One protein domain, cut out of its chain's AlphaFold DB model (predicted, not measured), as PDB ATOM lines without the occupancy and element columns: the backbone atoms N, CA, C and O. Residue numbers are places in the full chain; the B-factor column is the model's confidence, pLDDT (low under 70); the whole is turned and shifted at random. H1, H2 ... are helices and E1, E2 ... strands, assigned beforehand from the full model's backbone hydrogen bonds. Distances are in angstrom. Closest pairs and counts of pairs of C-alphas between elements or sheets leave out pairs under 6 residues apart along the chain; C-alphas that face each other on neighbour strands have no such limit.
ATOM      1  N   ILE A 659      13.399  -4.454 -21.187       86.44
ATOM      2  CA  ILE A 659      14.472  -4.783 -22.133       86.44
ATOM      3  C   ILE A 659      15.694  -3.908 -21.873       86.44
ATOM      4  O   ILE A 659      15.596  -2.838 -21.270       86.44
ATOM      5  N   ASN A 660      16.846  -4.347 -22.366       87.50
ATOM      6  CA  ASN A 660      18.030  -3.507 -22.461       87.50
ATOM      7  C   ASN A 660      18.194  -3.043 -23.910       87.50
ATOM      8  O   ASN A 660      17.980  -3.828 -24.833       87.50
ATOM      9  N   MET A 661      18.599  -1.792 -24.121       88.00
ATOM     10  CA  MET A 661      18.971  -1.287 -25.449       88.00
ATOM     11  C   MET A 661      20.463  -0.973 -25.445       88.00
ATOM     12  O   MET A 661      20.932  -0.159 -24.647       88.00
ATOM     13  N   ALA A 662      21.209  -1.669 -26.299       89.94
ATOM     14  CA  ALA A 662      22.656  -1.567 -26.408       89.94
ATOM     15  C   ALA A 662      23.027  -0.925 -27.748       89.94
ATOM     16  O   ALA A 662      22.706  -1.462 -28.805       89.94
ATOM     17  N   TYR A 663      23.725   0.204 -27.690       91.50
ATOM     18  CA  TYR A 663      24.129   1.005 -28.841       91.50
ATOM     19  C   TYR A 663      25.643   0.863 -29.051       91.50
ATOM     20  O   TYR A 663      26.431   1.339 -28.227       91.50
ATOM     21  N   SER A 664      26.047   0.167 -30.120       91.75
ATOM     22  CA  SER A 664      27.450   0.003 -30.533       91.75
ATOM     23  C   SER A 664      27.798   0.958 -31.672       91.75
ATOM     24  O   SER A 664      27.094   1.003 -32.681       91.75
ATOM     25  N   GLY A 665      28.926   1.658 -31.548       90.25
ATOM     26  CA  GLY A 665      29.452   2.542 -32.593       90.25
ATOM     27  C   GLY A 665      29.904   1.836 -33.876       90.25
ATOM     28  O   GLY A 665      30.193   2.522 -34.849       90.25
ATOM     29  N   ASN A 666      29.976   0.496 -33.887       90.31
ATOM     30  CA  ASN A 666      30.129  -0.368 -35.070       90.31
ATOM     31  C   ASN A 666      31.000   0.231 -36.200       90.31
ATOM     32  O   ASN A 666      30.484   0.740 -37.190       90.31
ATOM     33  N   GLY A 667      32.326   0.186 -36.038       85.38
ATOM     34  CA  GLY A 667      33.285   0.784 -36.981       85.38
ATOM     35  C   GLY A 667      33.734   2.204 -36.618       85.38
ATOM     36  O   GLY A 667      34.729   2.671 -37.156       85.38
ATOM     37  N   ALA A 668      33.072   2.873 -35.668       89.62
ATOM     38  CA  ALA A 668      33.525   4.157 -35.135       89.62
ATOM     39  C   ALA A 668      34.976   4.127 -34.623       89.62
ATOM     40  O   ALA A 668      35.384   3.206 -33.912       89.62
ATOM     41  N   THR A 669      35.726   5.189 -34.921       89.94
ATOM     42  CA  THR A 669      37.118   5.365 -34.485       89.94
ATOM     43  C   THR A 669      37.243   6.177 -33.196       89.94
ATOM     44  O   THR A 669      38.267   6.097 -32.518       89.94
ATOM     45  N   SER A 670      36.191   6.897 -32.790       89.88
ATOM     46  CA  SER A 670      36.050   7.432 -31.431       89.88
ATOM     47  C   SER A 670      34.583   7.518 -30.983       89.88
ATOM     48  O   SER A 670      33.661   7.446 -31.794       89.88
ATOM     49  N   GLY A 671      34.374   7.634 -29.670       87.56
ATOM     50  CA  GLY A 671      33.068   7.560 -29.008       87.56
ATOM     51  C   GLY A 671      33.069   6.503 -27.900       87.56
ATOM     52  O   GLY A 671      34.113   5.958 -27.540       87.56
ATOM     53  N   THR A 672      31.914   6.211 -27.303       89.81
ATOM     54  CA  THR A 672      31.784   5.148 -26.290       89.81
ATOM     55  C   THR A 672      30.406   4.512 -26.376       89.81
ATOM     56  O   THR A 672      29.398   5.215 -26.343       89.81
ATOM     57  N   ASN A 673      30.371   3.181 -26.450       91.81
ATOM     58  CA  ASN A 673      29.141   2.390 -26.480       91.81
ATOM     59  C   ASN A 673      28.224   2.734 -25.315       91.81
ATOM     60  O   ASN A 673      28.679   2.946 -24.194       91.81
ATOM     61  N   LYS A 674      26.922   2.812 -25.583       90.19
ATOM     62  CA  LYS A 674      25.919   3.240 -24.601       90.19
ATOM     63  C   LYS A 674      24.962   2.104 -24.329       90.19
ATOM     64  O   LYS A 674      24.558   1.399 -25.253       90.19
ATOM     65  N   ILE A 675      24.589   1.927 -23.069       87.62
ATOM     66  CA  ILE A 675      23.579   0.942 -22.703       87.62
ATOM     67  C   ILE A 675      22.541   1.514 -21.752       87.62
ATOM     68  O   ILE A 675      22.859   2.193 -20.775       87.62
ATOM     69  N   GLU A 676      21.289   1.197 -22.046       85.19
ATOM     70  CA  GLU A 676      20.139   1.502 -21.212       85.19
ATOM     71  C   GLU A 676      19.563   0.215 -20.644       85.19
ATOM     72  O   GLU A 676      19.427  -0.789 -21.347       85.19
ATOM     73  N   TYR A 677      19.251   0.258 -19.352       83.56
ATOM     74  CA  TYR A 677      18.939  -0.912 -18.547       83.56
ATOM     75  C   TYR A 677      17.500  -0.879 -18.054       83.56
ATOM     76  O   TYR A 677      17.089   0.088 -17.413       83.56
ATOM     77  N   GLY A 678      16.763  -1.967 -18.276       78.75
ATOM     78  CA  GLY A 678      15.397  -2.102 -17.773       78.75
ATOM     79  C   GLY A 678      14.426  -1.073 -18.358       78.75
ATOM     80  O   GLY A 678      13.526  -0.612 -17.652       78.75
ATOM     81  N   ILE A 679      14.595  -0.716 -19.637       81.38
ATOM     82  CA  ILE A 679      13.600   0.056 -20.386       81.38
ATOM     83  C   ILE A 679      12.319  -0.765 -20.395       81.38
ATOM     84  O   ILE A 679      12.288  -1.889 -20.900       81.38
ATOM     85  N   SER A 680      11.246  -0.216 -19.836       78.94
ATOM     86  CA  SER A 680       9.951  -0.867 -19.944       78.94
ATOM     87  C   SER A 680       9.540  -0.897 -21.413       78.94
ATOM     88  O   SER A 680       9.566   0.140 -22.075       78.94
ATOM     89  N   MET A 681       9.111  -2.055 -21.929       82.50
ATOM     90  CA  MET A 681       8.548  -2.159 -23.286       82.50
ATOM     91  C   MET A 681       7.380  -1.185 -23.534       82.50
ATOM     92  O   MET A 681       7.015  -0.939 -24.684       82.50
ATOM     93  N   GLU A 682       6.811  -0.639 -22.455       77.38
ATOM     94  CA  GLU A 682       5.753   0.360 -22.449       77.38
ATOM     95  C   GLU A 682       6.196   1.840 -22.417       77.38
ATOM     96  O   GLU A 682       5.330   2.695 -22.577       77.38
ATOM     97  N   ASP A 683       7.482   2.174 -22.247       70.81
ATOM     98  CA  ASP A 683       7.924   3.548 -21.919       70.81
ATOM     99  C   ASP A 683       9.128   4.058 -22.758       70.81
ATOM    100  O   ASP A 683       9.929   4.857 -22.272       70.81
ATOM    101  N   LEU A 684       9.296   3.615 -24.013       67.56
ATOM    102  CA  LEU A 684      10.311   4.201 -24.908       67.56
ATOM    103  C   LEU A 684       9.796   5.487 -25.569       67.56
ATOM    104  O   LEU A 684       8.660   5.531 -26.040       67.56
ATOM    105  N   TYR A 685      10.647   6.519 -25.614       60.97
ATOM    106  CA  TYR A 685      10.268   7.853 -26.091       60.97
ATOM    107  C   TYR A 685      11.090   8.375 -27.276       60.97
ATOM    108  O   TYR A 685      10.495   9.016 -28.136       60.97
ATOM    109  N   GLN A 686      12.405   8.140 -27.346       78.38
ATOM    110  CA  GLN A 686      13.282   8.519 -28.471       78.38
ATOM    111  C   GLN A 686      14.488   7.570 -28.541       78.38
ATOM    112  O   GLN A 686      14.842   6.960 -27.529       78.38
ATOM    113  N   PHE A 687      15.130   7.468 -29.706       85.56
ATOM    114  CA  PHE A 687      16.428   6.801 -29.839       85.56
ATOM    115  C   PHE A 687      17.568   7.672 -29.300       85.56
ATOM    116  O   PHE A 687      17.427   8.880 -29.091       85.56
ATOM    117  N   ARG A 688      18.732   7.062 -29.057       84.06
ATOM    118  CA  ARG A 688      19.904   7.809 -28.595       84.06
ATOM    119  C   ARG A 688      20.458   8.742 -29.654       84.06
ATOM    120  O   ARG A 688      20.560   8.377 -30.820       84.06
ATOM    121  N   LYS A 689      20.934   9.896 -29.190       85.31
ATOM    122  CA  LYS A 689      21.837  10.737 -29.963       85.31
ATOM    123  C   LYS A 689      23.168  10.022 -30.206       85.31
ATOM    124  O   LYS A 689      23.704   9.390 -29.293       85.31
ATOM    125  N   ASN A 690      23.702  10.155 -31.413       85.25
ATOM    126  CA  ASN A 690      25.030   9.702 -31.768       85.25
ATOM    127  C   ASN A 690      26.115  10.553 -31.080       85.25
ATOM    128  O   ASN A 690      26.128  11.782 -31.170       85.25
ATOM    129  N   GLU A 691      27.050   9.874 -30.415       87.69
ATOM    130  CA  GLU A 691      28.278  10.451 -29.841       87.69
ATOM    131  C   GLU A 691      29.548   9.863 -30.494       87.69
ATOM    132  O   GLU A 691      30.656  10.063 -30.000       87.69
ATOM    133  N   PHE A 692      29.394   9.102 -31.581       90.31
ATOM    134  CA  PHE A 692      30.485   8.466 -32.307       90.31
ATOM    135  C   PHE A 692      30.964   9.301 -33.485       90.31
ATOM    136  O   PHE A 692      30.178   9.956 -34.171       90.31
ATOM    137  N   VAL A 693      32.260   9.181 -33.759       90.00
ATOM    138  CA  VAL A 693      32.911   9.697 -34.962       90.00
ATOM    139  C   VAL A 693      33.640   8.538 -35.634       90.00
ATOM    140  O   VAL A 693      34.311   7.748 -34.962       90.00
ATOM    141  N   ARG A 694      33.511   8.439 -36.957       91.62
ATOM    142  CA  ARG A 694      34.189   7.446 -37.786       91.62
ATOM    143  C   ARG A 694      34.985   8.152 -38.881       91.62
ATOM    144  O   ARG A 694      34.417   8.812 -39.746       91.62
ATOM    145  N   GLU A 695      36.301   8.001 -38.810       90.94
ATOM    146  CA  GLU A 695      37.260   8.481 -39.806       90.94
ATOM    147  C   GLU A 695      38.318   7.399 -40.039       90.94
ATOM    148  O   GLU A 695      38.960   6.965 -39.080       90.94
ATOM    149  N   GLU A 696      38.516   6.966 -41.282       88.50
ATOM    150  CA  GLU A 696      39.409   5.856 -41.630       88.50
ATOM    151  C   GLU A 696      40.370   6.242 -42.759       88.50
ATOM    152  O   GLU A 696      39.966   6.804 -43.774       88.50
ATOM    153  N   ASN A 697      41.654   5.904 -42.610       88.00
ATOM    154  CA  ASN A 697      42.616   6.009 -43.705       88.00
ATOM    155  C   ASN A 697      42.455   4.795 -44.623       88.00
ATOM    156  O   ASN A 697      42.760   3.670 -44.220       88.00
ATOM    157  N   GLN A 698      42.003   5.029 -45.851       84.88
ATOM    158  CA  GLN A 698      41.751   3.994 -46.843       84.88
ATOM    159  C   GLN A 698      42.619   4.166 -48.086       84.88
ATOM    160  O   GLN A 698      42.908   5.280 -48.527       84.88
ATOM    161  N   ARG A 699      42.952   3.030 -48.704       84.50
ATOM    162  CA  ARG A 699      43.608   2.973 -50.007       84.50
ATOM    163  C   ARG A 699      42.581   2.693 -51.100       84.50
ATOM    164  O   ARG A 699      42.171   1.546 -51.282       84.50
ATOM    165  N   LYS A 700      42.173   3.744 -51.809       79.62
ATOM    166  CA  LYS A 700      41.202   3.695 -52.910       79.62
ATOM    167  C   LYS A 700      41.915   3.576 -54.262       79.62
ATOM    168  O   LYS A 700      43.145   3.595 -54.343       79.62
ATOM    169  N   PHE A 701      41.136   3.411 -55.329       75.81
ATOM    170  CA  PHE A 701      41.628   3.316 -56.704       75.81
ATOM    171  C   PHE A 701      40.864   4.290 -57.600       75.81
ATOM    172  O   PHE A 701      39.658   4.449 -57.452       75.81
ATOM    173  N   THR A 702      41.547   4.930 -58.544       71.94
ATOM    174  CA  THR A 702      40.909   5.723 -59.605       71.94
ATOM    175  C   THR A 702      40.152   4.836 -60.603       71.94
ATOM    176  O   THR A 702      40.302   3.611 -60.608       71.94
ATOM    177  N   GLN A 703      39.365   5.446 -61.498       66.19
ATOM    178  CA  GLN A 703      38.645   4.739 -62.568       66.19
ATOM    179  C   GLN A 703      39.583   3.935 -63.494       66.19
ATOM    180  O   GLN A 703      39.226   2.835 -63.912       66.19
ATOM    181  N   ASP A 704      40.799   4.430 -63.752       69.44
ATOM    182  CA  ASP A 704      41.860   3.733 -64.498       69.44
ATOM    183  C   ASP A 704      42.703   2.765 -63.634       69.44
ATOM    184  O   ASP A 704      43.664   2.165 -64.117       69.44
ATOM    185  N   GLY A 705      42.330   2.560 -62.366       71.25
ATOM    186  CA  GLY A 705      42.894   1.534 -61.486       71.25
ATOM    187  C   GLY A 705      44.186   1.914 -60.758       71.25
ATOM    188  O   GLY A 705      44.848   1.028 -60.212       71.25
ATOM    189  N   LYS A 706      44.565   3.198 -60.714       78.56
ATOM    190  CA  LYS A 706      45.739   3.663 -59.958       78.56
ATOM    191  C   LYS A 706      45.395   3.816 -58.470       78.56
ATOM    192  O   LYS A 706      44.386   4.442 -58.149       78.56
ATOM    193  N   PRO A 707      46.211   3.282 -57.545       81.56
ATOM    194  CA  PRO A 707      45.946   3.400 -56.117       81.56
ATOM    195  C   PRO A 707      46.330   4.777 -55.562       81.56
ATOM    196  O   PRO A 707      47.379   5.314 -55.917       81.56
ATOM    197  N   TYR A 708      45.553   5.276 -54.603       82.00
ATOM    198  CA  TYR A 708      45.885   6.436 -53.771       82.00
ATOM    199  C   TYR A 708      45.384   6.232 -52.335       82.00
ATOM    200  O   TYR A 708      44.452   5.462 -52.103       82.00
ATOM    201  N   ASP A 709      46.005   6.913 -51.377       83.06
ATOM    202  CA  ASP A 709      45.602   6.884 -49.969       83.06
ATOM    203  C   ASP A 709      44.815   8.163 -49.633       83.06
ATOM    204  O   ASP A 709      45.180   9.254 -50.073       83.06
ATOM    205  N   CYS A 710      43.725   8.036 -48.878       82.12
ATOM    206  CA  CYS A 710      42.849   9.144 -48.485       82.12
ATOM    207  C   CYS A 710      42.258   8.911 -47.086       82.12
ATOM    208  O   CYS A 710      42.155   7.767 -46.634       82.12
ATOM    209  N   GLN A 711      41.854   9.983 -46.402       86.12
ATOM    210  CA  GLN A 711      41.091   9.889 -45.158       86.12
ATOM    211  C   GLN A 711      39.597  10.000 -45.485       86.12
ATOM    212  O   GLN A 711      39.142  11.029 -45.979       86.12
ATOM    213  N   VAL A 712      38.836   8.943 -45.213       86.81
ATOM    214  CA  VAL A 712      37.383   8.893 -45.409       86.81
ATOM    215  C   VAL A 712      36.701   9.250 -44.095       86.81
ATOM    216  O   VAL A 712      37.008   8.667 -43.055       86.81
ATOM    217  N   LYS A 713      35.773  10.206 -44.137       89.50
ATOM    218  CA  LYS A 713      34.857  10.532 -43.033       89.50
ATOM    219  C   LYS A 713      33.518   9.846 -43.294       89.50
ATOM    220  O   LYS A 713      33.217   9.556 -44.446       89.50
ATOM    221  N   TYR A 714      32.709   9.614 -42.264       89.56
ATOM    222  CA  TYR A 714      31.380   9.011 -42.423       89.56
ATOM    223  C   TYR A 714      30.297   9.819 -41.696       89.56
ATOM    224  O   TYR A 714      30.517  10.288 -40.575       89.56
ATOM    225  N   SER A 715      29.122   9.957 -42.313       88.50
ATOM    226  CA  SER A 715      27.903  10.439 -41.656       88.50
ATOM    227  C   SER A 715      27.250   9.299 -40.882       88.50
ATOM    228  O   SER A 715      27.351   8.131 -41.255       88.50
ATOM    229  N   PHE A 716      26.587   9.636 -39.777       89.31
ATOM    230  CA  PHE A 716      25.761   8.690 -39.036       89.31
ATOM    231  C   PHE A 716      24.346   8.715 -39.612       89.31
ATOM    232  O   PHE A 716      23.625   9.696 -39.427       89.31
ATOM    233  N   GLU A 717      23.950   7.629 -40.273       86.88
ATOM    234  CA  GLU A 717      22.620   7.490 -40.879       86.88
ATOM    235  C   GLU A 717      21.571   6.971 -39.893       86.88
ATOM    236  O   GLU A 717      20.378   7.012 -40.180       86.88
ATOM    237  N   GLY A 718      21.988   6.497 -38.717       89.50
ATOM    238  CA  GLY A 718      21.090   6.065 -37.653       89.50
ATOM    239  C   GLY A 718      21.508   4.760 -36.987       89.50
ATOM    240  O   GLY A 718      22.597   4.220 -37.185       89.50
ATOM    241  N   TRP A 719      20.610   4.250 -36.155       91.12
ATOM    242  CA  TRP A 719      20.750   2.985 -35.451       91.12
ATOM    243  C   TRP A 719      20.093   1.870 -36.251       91.12
ATOM    244  O   TRP A 719      18.876   1.868 -36.384       91.12
ATOM    245  N   ASN A 720      20.851   0.897 -36.745       89.25
ATOM    246  CA  ASN A 720      20.288  -0.248 -37.456       89.25
ATOM    247  C   ASN A 720      20.244  -1.502 -36.564       89.25
ATOM    248  O   ASN A 720      21.158  -1.761 -35.771       89.25
ATOM    249  N   LEU A 721      19.172  -2.287 -36.701       86.62
ATOM    250  CA  LEU A 721      19.124  -3.677 -36.235       86.62
ATOM    251  C   LEU A 721      19.731  -4.567 -37.337       86.62
ATOM    252  O   LEU A 721      19.648  -4.215 -38.511       86.62
ATOM    253  N   PRO A 722      20.326  -5.731 -37.026       71.88
ATOM    254  CA  PRO A 722      20.870  -6.611 -38.061       71.88
ATOM    255  C   PRO A 722      19.830  -6.890 -39.161       71.88
ATOM    256  O   PRO A 722      18.758  -7.377 -38.852       71.88
ATOM    257  N   GLN A 723      20.127  -6.583 -40.429       65.69
ATOM    258  CA  GLN A 723      19.230  -6.849 -41.573       65.69
ATOM    259  C   GLN A 723      17.839  -6.164 -41.514       65.69
ATOM    260  O   GLN A 723      16.879  -6.683 -42.083       65.69
ATOM    261  N   SER A 724      17.708  -5.007 -40.852       74.38
ATOM    262  CA  SER A 724      16.436  -4.272 -40.723       74.38
ATOM    263  C   SER A 724      16.501  -2.840 -41.282       74.38
ATOM    264  O   SER A 724      17.413  -2.488 -42.030       74.38
ATOM    265  N   ARG A 725      15.491  -2.027 -40.941       83.56
ATOM    266  CA  ARG A 725      15.442  -0.586 -41.217       83.56
ATOM    267  C   ARG A 725      16.306   0.203 -40.229       83.56
ATOM    268  O   ARG A 725      16.365  -0.128 -39.045       83.56
ATOM    269  N   THR A 726      16.850   1.316 -40.700       85.44
ATOM    270  CA  THR A 726      17.566   2.309 -39.897       85.44
ATOM    271  C   THR A 726      16.611   3.140 -39.031       85.44
ATOM    272  O   THR A 726      15.563   3.591 -39.503       85.44
ATOM    273  N   TYR A 727      16.982   3.377 -37.772       88.00
ATOM    274  CA  TYR A 727      16.227   4.168 -36.800       88.00
ATOM    275  C   TYR A 727      16.943   5.489 -36.472       88.00
ATOM    276  O   TYR A 727      18.090   5.501 -36.022       88.00
ATOM    277  N   GLN A 728      16.263   6.614 -36.679       87.56
ATOM    278  CA  GLN A 728      16.814   7.965 -36.507       87.56
ATOM    279  C   GLN A 728      16.676   8.474 -35.065       87.56
ATOM    280  O   GLN A 728      15.700   8.158 -34.388       87.56
ATOM    281  N   GLU A 729      17.584   9.351 -34.613       83.56
ATOM    282  CA  GLU A 729      17.588   9.897 -33.235       83.56
ATOM    283  C   GLU A 729      16.233  10.496 -32.810       83.56
ATOM    284  O   GLU A 729      15.786  10.342 -31.675       83.56
ATOM    285  N   HIS A 730      15.562  11.177 -33.743       82.69
ATOM    286  CA  HIS A 730      14.304  11.884 -33.509       82.69
ATOM    287  C   HIS A 730      13.055  10.988 -33.604       82.69
ATOM    288  O   HIS A 730      11.947  11.470 -33.354       82.69
ATOM    289  N   GLN A 731      13.195   9.716 -33.994       81.75
ATOM    290  CA  GLN A 731      12.062   8.799 -34.107       81.75
ATOM    291  C   GLN A 731      11.573   8.347 -32.729       81.75
ATOM    292  O   GLN A 731      12.352   8.090 -31.811       81.75
ATOM    293  N   GLN A 732      10.250   8.238 -32.608       78.31
ATOM    294  CA  GLN A 732       9.560   7.749 -31.418       78.31
ATOM    295  C   GLN A 732       8.863   6.435 -31.780       78.31
ATOM    296  O   GLN A 732       7.744   6.443 -32.288       78.31
ATOM    297  N   ASP A 733       9.541   5.313 -31.553       78.75
ATOM    298  CA  ASP A 733       8.995   3.965 -31.748       78.75
ATOM    299  C   ASP A 733       8.723   3.293 -30.390       78.75
ATOM    300  O   ASP A 733       9.383   3.570 -29.387       78.75
ATOM    301  N   PHE A 734       7.759   2.370 -30.341       75.19
ATOM    302  CA  PHE A 734       7.474   1.608 -29.124       75.19
ATOM    303  C   PHE A 734       8.490   0.477 -28.926       75.19
ATOM    304  O   PHE A 734       8.690  -0.343 -29.823       75.19
ATOM    305  N   ALA A 735       9.049   0.343 -27.720       80.19
ATOM    306  CA  ALA A 735       9.991  -0.732 -27.396       80.19
ATOM    307  C   ALA A 735       9.416  -2.144 -27.632       80.19
ATOM    308  O   ALA A 735      10.137  -3.018 -28.104       80.19
ATOM    309  N   ALA A 736       8.117  -2.370 -27.393       79.62
ATOM    310  CA  ALA A 736       7.453  -3.634 -27.738       79.62
ATOM    311  C   ALA A 736       7.409  -3.928 -29.257       79.62
ATOM    312  O   ALA A 736       7.429  -5.091 -29.650       79.62
ATOM    313  N   TYR A 737       7.332  -2.894 -30.106       81.00
ATOM    314  CA  TYR A 737       7.387  -3.041 -31.566       81.00
ATOM    315  C   TYR A 737       8.823  -3.339 -32.009       81.00
ATOM    316  O   TYR A 737       9.067  -4.385 -32.600       81.00
ATOM    317  N   ILE A 738       9.772  -2.484 -31.608       83.19
ATOM    318  CA  ILE A 738      11.213  -2.638 -31.860       83.19
ATOM    319  C   ILE A 738      11.707  -4.032 -31.477       83.19
ATOM    320  O   ILE A 738      12.422  -4.665 -32.244       83.19
ATOM    321  N   TYR A 739      11.338  -4.513 -30.287       85.44
ATOM    322  CA  TYR A 739      11.769  -5.819 -29.802       85.44
ATOM    323  C   TYR A 739      11.269  -6.958 -30.699       85.44
ATOM    324  O   TYR A 739      12.011  -7.906 -30.925       85.44
ATOM    325  N   ARG A 740      10.053  -6.857 -31.256       81.00
ATOM    326  CA  ARG A 740       9.538  -7.858 -32.198       81.00
ATOM    327  C   ARG A 740      10.289  -7.820 -33.527       81.00
ATOM    328  O   ARG A 740      10.730  -8.868 -33.980       81.00
ATOM    329  N   GLU A 741      10.496  -6.634 -34.106       84.81
ATOM    330  CA  GLU A 741      11.316  -6.486 -35.322       84.81
ATOM    331  C   GLU A 741      12.731  -7.047 -35.084       84.81
ATOM    332  O   GLU A 741      13.278  -7.745 -35.932       84.81
ATOM    333  N   ALA A 742      13.298  -6.812 -33.896       86.06
ATOM    334  CA  ALA A 742      14.585  -7.357 -33.484       86.06
ATOM    335  C   ALA A 742      14.565  -8.888 -33.283       86.06
ATOM    336  O   ALA A 742      15.555  -9.535 -33.611       86.06
ATOM    337  N   GLU A 743      13.491  -9.496 -32.765       84.94
ATOM    338  CA  GLU A 743      13.365 -10.964 -32.704       84.94
ATOM    339  C   GLU A 743      13.271 -11.570 -34.114       84.94
ATOM    340  O   GLU A 743      13.951 -12.561 -34.393       84.94
ATOM    341  N   GLU A 744      12.494 -10.948 -35.011       84.50
ATOM    342  CA  GLU A 744      12.312 -11.371 -36.408       84.50
ATOM    343  C   GLU A 744      13.636 -11.380 -37.197       84.50
ATOM    344  O   GLU A 744      13.857 -12.292 -37.995       84.50
ATOM    345  N   VAL A 745      14.543 -10.431 -36.931       86.06
ATOM    346  CA  VAL A 745      15.871 -10.340 -37.582       86.06
ATOM    347  C   VAL A 745      17.041 -10.875 -36.736       86.06
ATOM    348  O   VAL A 745      18.208 -10.651 -37.058       86.06
ATOM    349  N   HIS A 746      16.759 -11.576 -35.632       81.50
ATOM    350  CA  HIS A 746      17.764 -12.108 -34.694       81.50
ATOM    351  C   HIS A 746      18.709 -11.049 -34.063       81.50
ATOM    352  O   HIS A 746      19.832 -11.355 -33.663       81.50
ATOM    353  N   GLY A 747      18.248  -9.801 -33.932       83.06
ATOM    354  CA  GLY A 747      18.916  -8.694 -33.233       83.06
ATOM    355  C   GLY A 747      18.745  -8.673 -31.705       83.06
ATOM    356  O   GLY A 747      19.348  -7.827 -31.035       83.06
ATOM    357  N   VAL A 748      17.942  -9.587 -31.144       88.25
ATOM    358  CA  VAL A 748      17.801  -9.803 -29.693       88.25
ATOM    359  C   VAL A 748      18.770 -10.884 -29.209       88.25
ATOM    360  O   VAL A 748      18.829 -11.969 -29.785       88.25
ATOM    361  N   SER A 749      19.498 -10.624 -28.118       88.06
ATOM    362  CA  SER A 749      20.383 -11.615 -27.487       88.06
ATOM    363  C   SER A 749      20.546 -11.425 -25.976       88.06
ATOM    364  O   SER A 749      20.350 -10.335 -25.448       88.06
ATOM    365  N   ASP A 750      20.995 -12.469 -25.274       87.25
ATOM    366  CA  ASP A 750      21.218 -12.473 -23.809       87.25
ATOM    367  C   ASP A 750      22.410 -11.605 -23.346       87.25
ATOM    368  O   ASP A 750      22.725 -11.516 -22.161       87.25
ATOM    369  N   LYS A 751      23.125 -11.000 -24.296       87.25
ATOM    370  CA  LYS A 751      24.319 -10.177 -24.089       87.25
ATOM    371  C   LYS A 751      24.394  -9.075 -25.151       87.25
ATOM    372  O   LYS A 751      23.844  -9.270 -26.241       87.25
ATOM    373  N   PRO A 752      25.095  -7.963 -24.879       88.06
ATOM    374  CA  PRO A 752      25.400  -6.972 -25.902       88.06
ATOM    375  C   PRO A 752      26.393  -7.513 -26.952       88.06
ATOM    376  O   PRO A 752      27.065  -8.523 -26.720       88.06
ATOM    377  N   LEU A 753      26.484  -6.843 -28.110       87.00
ATOM    378  CA  LEU A 753      27.386  -7.213 -29.220       87.00
ATOM    379  C   LEU A 753      28.863  -7.272 -28.812       87.00
ATOM    380  O   LEU A 753      29.599  -8.149 -29.262       87.00
ATOM    381  N   GLU A 754      29.285  -6.343 -27.961       85.88
ATOM    382  CA  GLU A 754      30.637  -6.262 -27.411       85.88
ATOM    383  C   GLU A 754      30.634  -6.592 -25.905       85.88
ATOM    384  O   GLU A 754      29.570  -6.610 -25.281       85.88
ATOM    385  N   PRO A 755      31.791  -6.865 -25.268       86.00
ATOM    386  CA  PRO A 755      31.838  -7.130 -23.832       86.00
ATOM    387  C   PRO A 755      31.219  -5.978 -23.032       86.00
ATOM    388  O   PRO A 755      31.602  -4.832 -23.218       86.00
ATOM    389  N   ALA A 756      30.319  -6.269 -22.087       78.62
ATOM    390  CA  ALA A 756      29.542  -5.244 -21.370       78.62
ATOM    391  C   ALA A 756      30.384  -4.145 -20.675       78.62
ATOM    392  O   ALA A 756      29.878  -3.061 -20.412       78.62
ATOM    393  N   ALA A 757      31.672  -4.395 -20.410       81.75
ATOM    394  CA  ALA A 757      32.616  -3.406 -19.891       81.75
ATOM    395  C   ALA A 757      33.019  -2.302 -20.897       81.75
ATOM    396  O   ALA A 757      33.568  -1.292 -20.465       81.75
ATOM    397  N   THR A 758      32.770  -2.463 -22.206       86.38
ATOM    398  CA  THR A 758      32.976  -1.402 -23.216       86.38
ATOM    399  C   THR A 758      31.806  -0.417 -23.282       86.38
ATOM    400  O   THR A 758      31.942   0.656 -23.867       86.38
ATOM    401  N   TYR A 759      30.670  -0.747 -22.653       87.88
ATOM    402  CA  TYR A 759      29.474   0.086 -22.624       87.88
ATOM    403  C   TYR A 759      29.426   0.974 -21.373       87.88
ATOM    404  O   TYR A 759      29.560   0.508 -20.242       87.88
ATOM    405  N   GLN A 760      29.139   2.257 -21.573       88.31
ATOM    406  CA  GLN A 760      28.772   3.209 -20.535       88.31
ATOM    407  C   GLN A 760      27.254   3.136 -20.267       88.31
ATOM    408  O   GLN A 760      26.460   3.418 -21.171       88.31
ATOM    409  N   PRO A 761      26.816   2.812 -19.035       84.50
ATOM    410  CA  PRO A 761      25.405   2.865 -18.662       84.50
ATOM    411  C   PRO A 761      24.872   4.305 -18.652       84.50
ATOM    412  O   PRO A 761      25.515   5.193 -18.086       84.50
ATOM    413  N   VAL A 762      23.688   4.526 -19.224       81.38
ATOM    414  CA  VAL A 762      23.036   5.846 -19.357       81.38
ATOM    415  C   VAL A 762      21.543   5.799 -18.993       81.38
ATOM    416  O   VAL A 762      20.964   4.723 -18.853       81.38
ATOM    417  N   GLU A 763      20.928   6.964 -18.750       69.44
ATOM    418  CA  GLU A 763      19.580   7.052 -18.162       69.44
ATOM    419  C   GLU A 763      18.431   6.677 -19.110       69.44
ATOM    420  O   GLU A 763      18.390   7.226 -20.205       69.44
ATOM    421  N   PRO A 764      17.453   5.853 -18.687       59.62
ATOM    422  CA  PRO A 764      16.949   5.793 -17.311       59.62
ATOM    423  C   PRO A 764      17.627   4.721 -16.442       59.62
ATOM    424  O   PRO A 764      17.265   3.548 -16.452       59.62
ATOM    425  N   VAL A 765      18.581   5.137 -15.599       55.62
ATOM    426  CA  VAL A 765      19.229   4.248 -14.633       55.62
ATOM    427  C   VAL A 765      18.328   4.188 -13.413       55.62
ATOM    428  O   VAL A 765      18.438   4.992 -12.486       55.62
ATOM    429  N   LEU A 766      17.432   3.206 -13.401       56.94
ATOM    430  CA  LEU A 766      16.703   2.859 -12.192       56.94
ATOM    431  C   LEU A 766      17.707   2.536 -11.065       56.94
ATOM    432  O   LEU A 766      18.766   1.947 -11.299       56.94
ATOM    433  N   THR A 767      17.372   2.960  -9.842       51.62
ATOM    434  CA  THR A 767      18.223   2.942  -8.631       51.62
ATOM    435  C   THR A 767      19.063   1.676  -8.458       51.62
ATOM    436  O   THR A 767      18.602   0.599  -8.808       51.62
ATOM    437  N   ALA A 768      20.235   1.774  -7.816       46.09
ATOM    438  CA  ALA A 768      21.275   0.731  -7.749       46.09
ATOM    439  C   ALA A 768      20.817  -0.738  -7.553       46.09
ATOM    440  O   ALA A 768      21.438  -1.624  -8.135       46.09
ATOM    441  N   GLY A 769      19.738  -1.009  -6.804       46.72
ATOM    442  CA  GLY A 769      19.164  -2.358  -6.667       46.72
ATOM    443  C   GLY A 769      18.577  -2.960  -7.959       46.72
ATOM    444  O   GLY A 769      18.528  -4.176  -8.096       46.72
ATOM    445  N   ASN A 770      18.196  -2.136  -8.939       51.09
ATOM    446  CA  ASN A 770      17.594  -2.577 -10.201       51.09
ATOM    447  C   ASN A 770      18.624  -2.973 -11.269       51.09
ATOM    448  O   ASN A 770      18.251  -3.638 -12.231       51.09
ATOM    449  N   ARG A 771      19.915  -2.636 -11.110       51.75
ATOM    450  CA  ARG A 771      20.962  -3.054 -12.068       51.75
ATOM    451  C   ARG A 771      21.077  -4.577 -12.178       51.75
ATOM    452  O   ARG A 771      21.382  -5.084 -13.248       51.75
ATOM    453  N   GLN A 772      20.805  -5.284 -11.082       53.03
ATOM    454  CA  GLN A 772      20.879  -6.743 -11.010       53.03
ATOM    455  C   GLN A 772      19.669  -7.422 -11.673       53.03
ATOM    456  O   GLN A 772      19.828  -8.438 -12.336       53.03
ATOM    457  N   ALA A 773      18.479  -6.816 -11.583       52.06
ATOM    458  CA  ALA A 773      17.303  -7.261 -12.335       52.06
ATOM    459  C   ALA A 773      17.424  -6.937 -13.836       52.06
ATOM    460  O   ALA A 773      16.998  -7.718 -14.678       52.06
ATOM    461  N   ALA A 774      18.039  -5.804 -14.189       55.12
ATOM    462  CA  ALA A 774      18.235  -5.431 -15.585       55.12
ATOM    463  C   ALA A 774      19.250  -6.328 -16.315       55.12
ATOM    464  O   ALA A 774      19.110  -6.531 -17.515       55.12
ATOM    465  N   SER A 775      20.236  -6.923 -15.631       56.75
ATOM    466  CA  SER A 775      21.155  -7.879 -16.276       56.75
ATOM    467  C   SER A 775      20.496  -9.187 -16.737       56.75
ATOM    468  O   SER A 775      21.106  -9.900 -17.527       56.75
ATOM    469  N   GLU A 776      19.277  -9.488 -16.276       67.56
ATOM    470  CA  GLU A 776      18.484 -10.661 -16.683       67.56
ATOM    471  C   GLU A 776      17.565 -10.368 -17.888       67.56
ATOM    472  O   GLU A 776      16.990 -11.286 -18.471       67.56
ATOM    473  N   SER A 777      17.425  -9.096 -18.283       82.38
ATOM    474  CA  SER A 777      16.648  -8.690 -19.458       82.38
ATOM    475  C   SER A 777      17.417  -8.921 -20.768       82.38
ATOM    476  O   SER A 777      18.623  -8.663 -20.825       82.38
ATOM    477  N   PRO A 778      16.732  -9.320 -21.857       87.31
ATOM    478  CA  PRO A 778      17.353  -9.452 -23.170       87.31
ATOM    479  C   PRO A 778      17.782  -8.089 -23.732       87.31
ATOM    480  O   PRO A 778      17.182  -7.049 -23.436       87.31
ATOM    481  N   TYR A 779      18.821  -8.108 -24.564       89.12
ATOM    482  CA  TYR A 779      19.444  -6.936 -25.170       89.12
ATOM    483  C   TYR A 779      18.977  -6.814 -26.619       89.12
ATOM    484  O   TYR A 779      19.231  -7.702 -27.432       89.12
ATOM    485  N   VAL A 780      18.328  -5.697 -26.949       90.50
ATOM    486  CA  VAL A 780      18.143  -5.253 -28.332       90.50
ATOM    487  C   VAL A 780      19.417  -4.526 -28.746       90.50
ATOM    488  O   VAL A 780      19.802  -3.534 -28.120       90.50
ATOM    489  N   ASN A 781      20.090  -5.042 -29.771       89.62
ATOM    490  CA  ASN A 781      21.399  -4.554 -30.183       89.62
ATOM    491  C   ASN A 781      21.317  -3.677 -31.429       89.62
ATOM    492  O   ASN A 781      21.096  -4.169 -32.535       89.62
ATOM    493  N   PHE A 782      21.590  -2.392 -31.238       91.00
ATOM    494  CA  PHE A 782      21.725  -1.412 -32.300       91.00
ATOM    495  C   PHE A 782      23.186  -1.222 -32.681       91.00
ATOM    496  O   PHE A 782      24.070  -1.112 -31.826       91.00
ATOM    497  N   ARG A 783      23.424  -1.140 -33.986       91.00
ATOM    498  CA  ARG A 783      24.700  -0.740 -34.574       91.00
ATOM    499  C   ARG A 783      24.538   0.640 -35.184       91.00
ATOM    500  O   ARG A 783      23.502   0.913 -35.781       91.00
ATOM    501  N   ALA A 784      25.551   1.484 -35.057       91.50
ATOM    502  CA  ALA A 784      25.638   2.673 -35.885       91.50
ATOM    503  C   ALA A 784      25.764   2.257 -37.359       91.50
ATOM    504  O   ALA A 784      26.589   1.403 -37.709       91.50
ATOM    505  N   GLU A 785      24.908   2.845 -38.186       89.31
ATOM    506  CA  GLU A 785      24.960   2.784 -39.638       89.31
ATOM    507  C   GLU A 785      25.641   4.051 -40.156       89.31
ATOM    508  O   GLU A 785      25.402   5.155 -39.658       89.31
ATOM    509  N   TRP A 786      26.546   3.861 -41.109       88.25
ATOM    510  CA  TRP A 786      27.495   4.867 -41.562       88.25
ATOM    511  C   TRP A 786      27.436   4.951 -43.083       88.25
ATOM    512  O   TRP A 786      27.599   3.914 -43.721       88.25
ATOM    513  N   ASN A 787      27.265   6.151 -43.637       86.25
ATOM    514  CA  ASN A 787      27.433   6.425 -45.067       86.25
ATOM    515  C   ASN A 787      28.736   7.209 -45.254       86.25
ATOM    516  O   ASN A 787      29.032   8.102 -44.452       86.25
ATOM    517  N   ALA A 788      29.557   6.858 -46.241       86.75
ATOM    518  CA  ALA A 788      30.806   7.571 -46.475       86.75
ATOM    519  C   ALA A 788      30.556   9.030 -46.891       86.75
ATOM    520  O   ALA A 788      29.498   9.418 -47.385       86.75
ATOM    521  N   PHE A 789      31.549   9.877 -46.644       87.62
ATOM    522  CA  PHE A 789      31.696  11.131 -47.363       87.62
ATOM    523  C   PHE A 789      32.529  10.870 -48.626       87.62
ATOM    524  O   PHE A 789      33.567  10.194 -48.542       87.62
TER     525      PHE A 789
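What this domain is: This is residues 659 to 789 of the 1095 residues of an uncharacterized protein of Eubacterium sp. 14-2 (UniProt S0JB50). A strongly twisted six-stranded sheet, curled like part of a barrel, has H1 and H2 over one face. The hairpin of E3 and E4 reaches out as an arm at one end of the long axis, with H2 at the opposite end. The printed part has 131 residues, in the order E1 E2 E3 E4 H1 E5 H2 E6; the sheet E3 E4 E6 E1 E2 E5 is mixed. The class is mixed, helices and strands, with 63 residues in named elements, under half. It is only just compact, close to loose, with a radius of gyration of the C-alphas of 16.9 A and spans of 60 by 27 by 25 A.

Where its parts are: E1, residues 659 to 664, begins at C-alpha 659 (14.472, -4.783, -22.133). E2, 673 to 680, measures 20.5 A and bends by 52 degrees at 677. E3 is 695 to 701; E4, 707 to 720, measures 31.9 A and bends by 70 degrees at 717. H1 is 735 to 744, E5 759 to 761, H2 770 to 774. E6, 779 to 788, measures 28.2 A and ends at C-alpha 788 (30.806, 7.571, -46.475).

How they stand to each other: Inner strand E6 is parallel to E1 (N 780 and O 660, 2.8 A) and antiparallel to E4 (N 715 and O 787, 2.8 A). Hairpin E1 and E2 has N 663 and O 674 at 2.8 A; hairpin E3 and E4 has N 698 and O 710 at 2.9 A. Edge strand E5 is parallel to E2 (N 760 and O 673, 2.7 A). H1 is on the sheet in two layers, a helix on one face, at a height of 8.8 A, over E6 and across the strands at 70 degrees on the local plane; the closest C-alphas of H1 and E6 are Tyr 739 and Val 780, 6.6 A. H2 is on the same face, over E2, height 8.5 A; the closest C-alphas are Gly 678 and Ala 774, 4.9 A. H1 and H2 are apart. Every O i to N i+4 pair is within hydrogen-bond range in H2, and 5 of 6 in H1.

The domain as a whole: The C-alphas of Asp 704 and Gly 769, the two farthest apart, are 62.4 A apart. The printed part has no cut. The links E2 to E3, E4 to H1 and H1 to E5 are long. Mean pLDDT of the printed part is 81.2; 19 residues are under 70, among them 763 to 776.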